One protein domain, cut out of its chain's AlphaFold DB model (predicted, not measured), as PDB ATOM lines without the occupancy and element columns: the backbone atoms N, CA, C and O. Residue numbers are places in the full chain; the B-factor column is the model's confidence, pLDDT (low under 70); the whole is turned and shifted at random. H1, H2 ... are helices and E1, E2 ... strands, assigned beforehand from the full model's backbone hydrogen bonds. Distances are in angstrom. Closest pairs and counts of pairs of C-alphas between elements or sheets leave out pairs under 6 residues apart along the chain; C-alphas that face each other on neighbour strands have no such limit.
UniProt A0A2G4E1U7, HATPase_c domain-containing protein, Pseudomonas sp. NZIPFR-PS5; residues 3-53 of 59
ATOM      1  N   VAL A   3     106.824  94.804 139.117       96.00
ATOM      2  CA  VAL A   3     107.951  94.072 138.533       96.00
ATOM      3  C   VAL A   3     109.121  94.170 139.501       96.00
ATOM      4  O   VAL A   3     109.363  95.242 140.057       96.00
ATOM      5  N   GLN A   4     109.813  93.052 139.708       97.12
ATOM      6  CA  GLN A   4     110.971  92.968 140.589       97.12
ATOM      7  C   GLN A   4     112.161  92.366 139.841       97.12
ATOM      8  O   GLN A   4     112.028  91.326 139.195       97.12
ATOM      9  N   ASP A   5     113.299  93.041 139.934       94.06
ATOM     10  CA  ASP A   5     114.606  92.584 139.480       94.06
ATOM     11  C   ASP A   5     115.321  91.839 140.618       94.06
ATOM     12  O   ASP A   5     115.303  92.281 141.767       94.06
ATOM     13  N   SER A   6     115.944  90.701 140.305       96.12
ATOM     14  CA  SER A   6     116.765  89.938 141.258       96.12
ATOM     15  C   SER A   6     118.227  90.394 141.288       96.12
ATOM     16  O   SER A   6     118.996  89.921 142.126       96.12
ATOM     17  N   GLY A   7     118.617  91.275 140.363       96.62
ATOM     18  CA  GLY A   7     119.932  91.894 140.304       96.62
ATOM     19  C   GLY A   7     120.150  92.971 141.368       96.62
ATOM     20  O   GLY A   7     119.437  93.076 142.362       96.62
ATOM     21  N   ALA A   8     121.184  93.789 141.164       96.19
ATOM     22  CA  ALA A   8     121.571  94.825 142.122       96.19
ATOM     23  C   ALA A   8     120.588  96.011 142.178       96.19
ATOM     24  O   ALA A   8     120.618  96.767 143.148       96.19
ATOM     25  N   GLY A   9     119.712  96.163 141.180       94.69
ATOM     26  CA  GLY A   9     118.931  97.381 140.985       94.69
ATOM     27  C   GLY A   9     119.757  98.516 140.377       94.69
ATOM     28  O   GLY A   9     120.859  98.313 139.856       94.69
ATOM     29  N   PHE A  10     119.200  99.722 140.407       94.38
ATOM     30  CA  PHE A  10     119.829 100.931 139.878       94.38
ATOM     31  C   PHE A  10     119.270 102.176 140.571       94.38
ATOM     32  O   PHE A  10     118.159 102.176 141.086       94.38
ATOM     33  N   ASP A  11     120.018 103.276 140.537       94.75
ATOM     34  CA  ASP A  11     119.569 104.553 141.095       94.75
ATOM     35  C   ASP A  11     118.502 105.192 140.185       94.75
ATOM     36  O   ASP A  11     118.809 105.883 139.205       94.75
ATOM     37  N   SER A  12     117.229 104.904 140.472       93.00
ATOM     38  CA  SER A  12     116.092 105.401 139.696       93.00
ATOM     39  C   SER A  12     115.968 106.916 139.738       93.00
ATOM     40  O   SER A  12     115.616 107.520 138.724       93.00
ATOM     41  N   ASP A  13     116.300 107.532 140.869       93.00
ATOM     42  CA  ASP A  13     116.194 108.978 141.050       93.00
ATOM     43  C   ASP A  13     117.235 109.696 140.197       93.00
ATOM     44  O   ASP A  13     116.907 110.644 139.476       93.00
ATOM     45  N   ARG A  14     118.469 109.182 140.170       94.50
ATOM     46  CA  ARG A  14     119.517 109.693 139.285       94.50
ATOM     47  C   ARG A  14     119.139 109.576 137.813       94.50
ATOM     48  O   ARG A  14     119.388 110.520 137.068       94.50
ATOM     49  N   VAL A  15     118.561 108.454 137.373       91.56
ATOM     50  CA  VAL A  15     118.154 108.291 135.963       91.56
ATOM     51  C   VAL A  15     116.995 109.228 135.613       91.56
ATOM     52  O   VAL A  15     117.006 109.829 134.543       91.56
ATOM     53  N   LEU A  16     116.019 109.396 136.510       90.31
ATOM     54  CA  LEU A  16     114.879 110.297 136.305       90.31
ATOM     55  C   LEU A  16     115.260 111.785 136.353       90.31
ATOM     56  O   LEU A  16     114.532 112.604 135.794       90.31
ATOM     57  N   ALA A  17     116.379 112.135 136.991       92.19
ATOM     58  CA  ALA A  17     116.925 113.491 136.995       92.19
ATOM     59  C   ALA A  17     117.635 113.868 135.680       92.19
ATOM     60  O   ALA A  17     117.918 115.047 135.452       92.19
ATOM     61  N   LEU A  18     117.943 112.895 134.813       89.75
ATOM     62  CA  LEU A  18     118.559 113.171 133.516       89.75
ATOM     63  C   LEU A  18     117.564 113.869 132.571       89.75
ATOM     64  O   LEU A  18     116.364 113.582 132.612       89.75
ATOM     65  N   PRO A  19     118.044 114.746 131.668       87.75
ATOM     66  CA  PRO A  19     117.197 115.329 130.636       87.75
ATOM     67  C   PRO A  19     116.505 114.241 129.798       87.75
ATOM     68  O   PRO A  19     117.161 113.270 129.406       87.75
ATOM     69  N   PRO A  20     115.206 114.389 129.470       81.62
ATOM     70  CA  PRO A  20     114.501 113.417 128.647       81.62
ATOM     71  C   PRO A  20     115.189 113.232 127.289       81.62
ATOM     72  O   PRO A  20     115.392 114.192 126.546       81.62
ATOM     73  N   ALA A  21     115.511 111.988 126.935       84.19
ATOM     74  CA  ALA A  21     116.131 111.641 125.657       84.19
ATOM     75  C   ALA A  21     115.092 111.621 124.512       84.19
ATOM     76  O   ALA A  21     114.814 110.580 123.920       84.19
ATOM     77  N   VAL A  22     114.474 112.773 124.224       79.75
ATOM     78  CA  VAL A  22     113.308 112.900 123.318       79.75
ATOM     79  C   VAL A  22     113.597 112.518 121.863       79.75
ATOM     80  O   VAL A  22     112.686 112.123 121.143       79.75
ATOM     81  N   THR A  23     114.852 112.624 121.421       85.94
ATOM     82  CA  THR A  23     115.276 112.329 120.039       85.94
ATOM     83  C   THR A  23     115.944 110.962 119.886       85.94
ATOM     84  O   THR A  23     116.316 110.582 118.777       85.94
ATOM     85  N   GLN A  24     116.109 110.213 120.979       87.25
ATOM     86  CA  GLN A  24     116.797 108.925 120.982       87.25
ATOM     87  C   GLN A  24     115.812 107.783 121.231       87.25
ATOM     88  O   GLN A  24     114.793 107.932 121.901       87.25
ATOM     89  N   LEU A  25     116.126 106.601 120.697       89.19
ATOM     90  CA  LEU A  25     115.303 105.407 120.911       89.19
ATOM     91  C   LEU A  25     115.652 104.671 122.215       89.19
ATOM     92  O   LEU A  25     114.842 103.874 122.689       89.19
ATOM     93  N   SER A  26     116.808 104.969 122.817       90.06
ATOM     94  CA  SER A  26     117.315 104.396 124.069       90.06
ATOM     95  C   SER A  26     117.280 105.407 125.226       90.06
ATOM     96  O   SER A  26     117.061 106.596 125.023       90.06
ATOM     97  N   GLY A  27     117.438 104.930 126.469       89.38
ATOM     98  CA  GLY A  27     117.543 105.785 127.667       89.38
ATOM     99  C   GLY A  27     116.235 106.413 128.170       89.38
ATOM    100  O   GLY A  27     116.211 107.026 129.228       89.38
ATOM    101  N   ARG A  28     115.123 106.228 127.456       91.19
ATOM    102  CA  ARG A  28     113.823 106.857 127.760       91.19
ATOM    103  C   ARG A  28     112.839 105.995 128.562       91.19
ATOM    104  O   ARG A  28     111.744 106.451 128.863       91.19
ATOM    105  N   GLY A  29     113.198 104.753 128.896       92.06
ATOM    106  CA  GLY A  29     112.264 103.755 129.442       92.06
ATOM    107  C   GLY A  29     111.507 104.213 130.694       92.06
ATOM    108  O   GLY A  29     110.282 104.160 130.716       92.06
ATOM    109  N   LEU A  30     112.214 104.724 131.708       93.06
ATOM    110  CA  LEU A  30     111.585 105.161 132.963       93.06
ATOM    111  C   LEU A  30     110.663 106.365 132.772       93.06
ATOM    112  O   LEU A  30     109.567 106.397 133.326       93.06
ATOM    113  N   ALA A  31     111.094 107.333 131.958       91.44
ATOM    114  CA  ALA A  31     110.290 108.505 131.639       91.44
ATOM    115  C   ALA A  31     108.993 108.106 130.923       91.44
ATOM    116  O   ALA A  31     107.925 108.591 131.285       91.44
ATOM    117  N   LEU A  32     109.066 107.170 129.970       92.38
ATOM    118  CA  LEU A  32     107.885 106.657 129.272       92.38
ATOM    119  C   LEU A  32     106.926 105.934 130.217       92.38
ATOM    120  O   LEU A  32     105.729 106.194 130.173       92.38
ATOM    121  N   VAL A  33     107.432 105.058 131.092       93.50
ATOM    122  CA  VAL A  33     106.590 104.362 132.078       93.50
ATOM    123  C   VAL A  33     105.877 105.370 132.979       93.50
ATOM    124  O   VAL A  33     104.671 105.258 133.178       93.50
ATOM    125  N   ARG A  34     106.589 106.396 133.460       92.50
ATOM    126  CA  ARG A  34     106.002 107.476 134.265       92.50
ATOM    127  C   ARG A  34     104.951 108.282 133.502       92.50
ATOM    128  O   ARG A  34     103.972 108.692 134.100       92.50
ATOM    129  N   GLN A  35     105.174 108.538 132.215       92.06
ATOM    130  CA  GLN A  35     104.263 109.325 131.385       92.06
ATOM    131  C   GLN A  35     102.970 108.566 131.059       92.06
ATOM    132  O   GLN A  35     101.924 109.186 130.908       92.06
ATOM    133  N   LEU A  36     103.054 107.245 130.901       92.69
ATOM    134  CA  LEU A  36     101.927 106.409 130.481       92.69
ATOM    135  C   LEU A  36     101.088 105.877 131.649       92.69
ATOM    136  O   LEU A  36     100.011 105.348 131.404       92.69
ATOM    137  N   SER A  37     101.589 105.964 132.884       95.25
ATOM    138  CA  SER A  37     100.906 105.474 134.086       95.25
ATOM    139  C   SER A  37     100.356 106.623 134.923       95.25
ATOM    140  O   SER A  37     100.950 107.696 134.991       95.25
ATOM    141  N   ASP A  38      99.249 106.377 135.616       95.69
ATOM    142  CA  ASP A  38      98.657 107.337 136.554       95.69
ATOM    143  C   ASP A  38      99.475 107.447 137.840       95.69
ATOM    144  O   ASP A  38      99.592 108.513 138.451       95.69
ATOM    145  N   ARG A  39     100.081 106.331 138.252       95.88
ATOM    146  CA  ARG A  39     101.032 106.297 139.360       95.88
ATOM    147  C   ARG A  39     102.185 105.367 139.029       95.88
ATOM    148  O   ARG A  39     101.981 104.231 138.615       95.88
ATOM    149  N   CYS A  40     103.399 105.833 139.295       95.81
ATOM    150  CA  CYS A  40     104.613 105.037 139.194       95.81
ATOM    151  C   CYS A  40     105.512 105.296 140.397       95.81
ATOM    152  O   CYS A  40     105.732 106.447 140.781       95.81
ATOM    153  N   GLN A  41     106.032 104.222 140.981       96.00
ATOM    154  CA  GLN A  41     106.958 104.258 142.102       96.00
ATOM    155  C   GLN A  41     108.088 103.261 141.873       96.00
ATOM    156  O   GLN A  41     107.855 102.129 141.439       96.00
ATOM    157  N   TRP A  42     109.297 103.685 142.221       95.88
ATOM    158  CA  TRP A  42     110.470 102.829 142.310       95.88
ATOM    159  C   TRP A  42     110.846 102.666 143.773       95.88
ATOM    160  O   TRP A  42     110.730 103.604 144.562       95.88
ATOM    161  N   SER A  43     111.240 101.460 144.149       95.81
ATOM    162  CA  SER A  43     111.635 101.135 145.514       95.81
ATOM    163  C   SER A  43     112.663 100.012 145.519       95.81
ATOM    164  O   SER A  43     113.028  99.483 144.465       95.81
ATOM    165  N   ASP A  44     113.130  99.653 146.715       96.38
ATOM    166  CA  ASP A  44     114.108  98.583 146.910       96.38
ATOM    167  C   ASP A  44     115.398  98.835 146.105       96.38
ATOM    168  O   ASP A  44     115.844  97.985 145.342       96.38
ATOM    169  N   GLU A  45     115.957 100.048 146.220       94.88
ATOM    170  CA  GLU A  45     117.164 100.483 145.488       94.88
ATOM    171  C   GLU A  45     117.047 100.287 143.959       94.88
ATOM    172  O   GLU A  45     117.957  99.806 143.281       94.88
ATOM    173  N   GLY A  46     115.863 100.593 143.421       94.38
ATOM    174  CA  GLY A  46     115.521 100.458 142.003       94.38
ATOM    175  C   GLY A  46     115.294  99.028 141.520       94.38
ATOM    176  O   GLY A  46     115.090  98.824 140.323       94.38
ATOM    177  N   ARG A  47     115.278  98.035 142.417       97.00
ATOM    178  CA  ARG A  47     114.911  96.656 142.058       97.00
ATOM    179  C   ARG A  47     113.419  96.478 141.846       97.00
ATOM    180  O   ARG A  47     113.014  95.548 141.158       97.00
ATOM    181  N   THR A  48     112.583  97.334 142.429       97.19
ATOM    182  CA  THR A  48     111.128  97.207 142.316       97.19
ATOM    183  C   THR A  48     110.531  98.401 141.589       97.19
ATOM    184  O   THR A  48     110.722  99.543 141.999       97.19
ATOM    185  N   ALA A  49     109.732  98.127 140.557       96.44
ATOM    186  CA  ALA A  49     108.859  99.104 139.916       96.44
ATOM    187  C   ALA A  49     107.395  98.727 140.176       96.44
ATOM    188  O   ALA A  49     106.972  97.598 139.908       96.44
ATOM    189  N   SER A  50     106.611  99.667 140.699       97.44
ATOM    190  CA  SER A  50     105.163  99.523 140.887       97.44
ATOM    191  C   SER A  50     104.439 100.594 140.077       97.44
ATOM    192  O   SER A  50     104.709 101.781 140.245       97.44
ATOM    193  N   VAL A  51     103.534 100.167 139.196       97.25
ATOM    194  CA  VAL A  51     102.766 101.046 138.302       97.25
ATOM    195  C   VAL A  51     101.271 100.796 138.428       97.25
ATOM    196  O   VAL A  51     100.834  99.646 138.559       97.25
ATOM    197  N   GLU A  52     100.484 101.856 138.342       96.94
ATOM    198  CA  GLU A  52      99.025 101.821 138.302       96.94
ATOM    199  C   GLU A  52      98.543 102.524 137.034       96.94
ATOM    200  O   GLU A  52      99.081 103.562 136.648       96.94
ATOM    201  N   PHE A  53      97.537 101.927 136.400       93.50
ATOM    202  CA  PHE A  53      96.811 102.499 135.275       93.50
ATOM    203  C   PHE A  53      95.340 102.567 135.672       93.50
ATOM    204  O   PHE A  53      94.791 101.586 136.189       93.50
TER     205      PHE A  53
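This is residues 3 to 53 of the 59 residues of the protein "HATPase_c domain-containing protein" of Pseudomonas sp. NZIPFR-PS5 (UniProt A0A2G4E1U7). A two-stranded hairpin, E1 and E2, has helix H2 folded back along one face, and the short helix H1 bridges from the first half of H2 towards the last part of E1. Residues 3 to 4 pair with E2 as a short extra edge, while residues 17 to 28 make a wide loop with no named element between the helices. The printed part has 51 residues with two named helices and two named strands, in the order H1, H2, E1, E2, and the sheet E1 - E2 is antiparallel. The class is mixed, helices and strands, with under half of the residues in named elements. The whole is compact, with a radius of gyration of the C-alphas of 11.1 A and spans of 31 by 25 by 17 A.

E1, residues 39 to 43, is 13.3 A long and begins at C-alpha 39 (101.032, 106.297, 139.360). E2, residues 48 to 52, is 13.6 A long and ends at C-alpha 52 (99.025, 101.821, 138.302). H2, residues 29 to 36, measures 10.7 A. H1, residues 12 to 16, measures 6.1 A and begins at C-alpha 12 (116.092, 105.401, 139.696).

The hairpin E1 and E2 is antiparallel at 169 degrees, with N 41 and O 50 2.9 A apart and N 52 and O 39 2.8 A apart, both within hydrogen-bond range. Residues 3 to 4 pair antiparallel with residues 48 to 49 of E2. H2 and E2 are near each other, with 7 pairs of C-alphas within 10 A. The closest C-alphas of H2 and E1 are those of Arg 34 and Cys 40, 5.7 A apart. H1 and H2 only just touch, with 3 pairs of C-alphas within 8 A, the closest being those of Leu 16 and Ala 31 at 6.8 A. The closest C-alphas of H1 and E1 are those of Ser 12 and Trp 42, 6.7 A apart. H1 and E2 are apart. In H1 and H2 every O i to N i+4 pair is within hydrogen-bond range.

The two C-alphas farthest apart, those of Ser 6 and Thr 23, are 30.9 A apart. The link from H1 to H2 is long, with 12 residues, and the links from H2 to E1 and from E1 to E2 are tight. The printed part has no cut, its mean pLDDT is 93.0, and no printed residue is under 70.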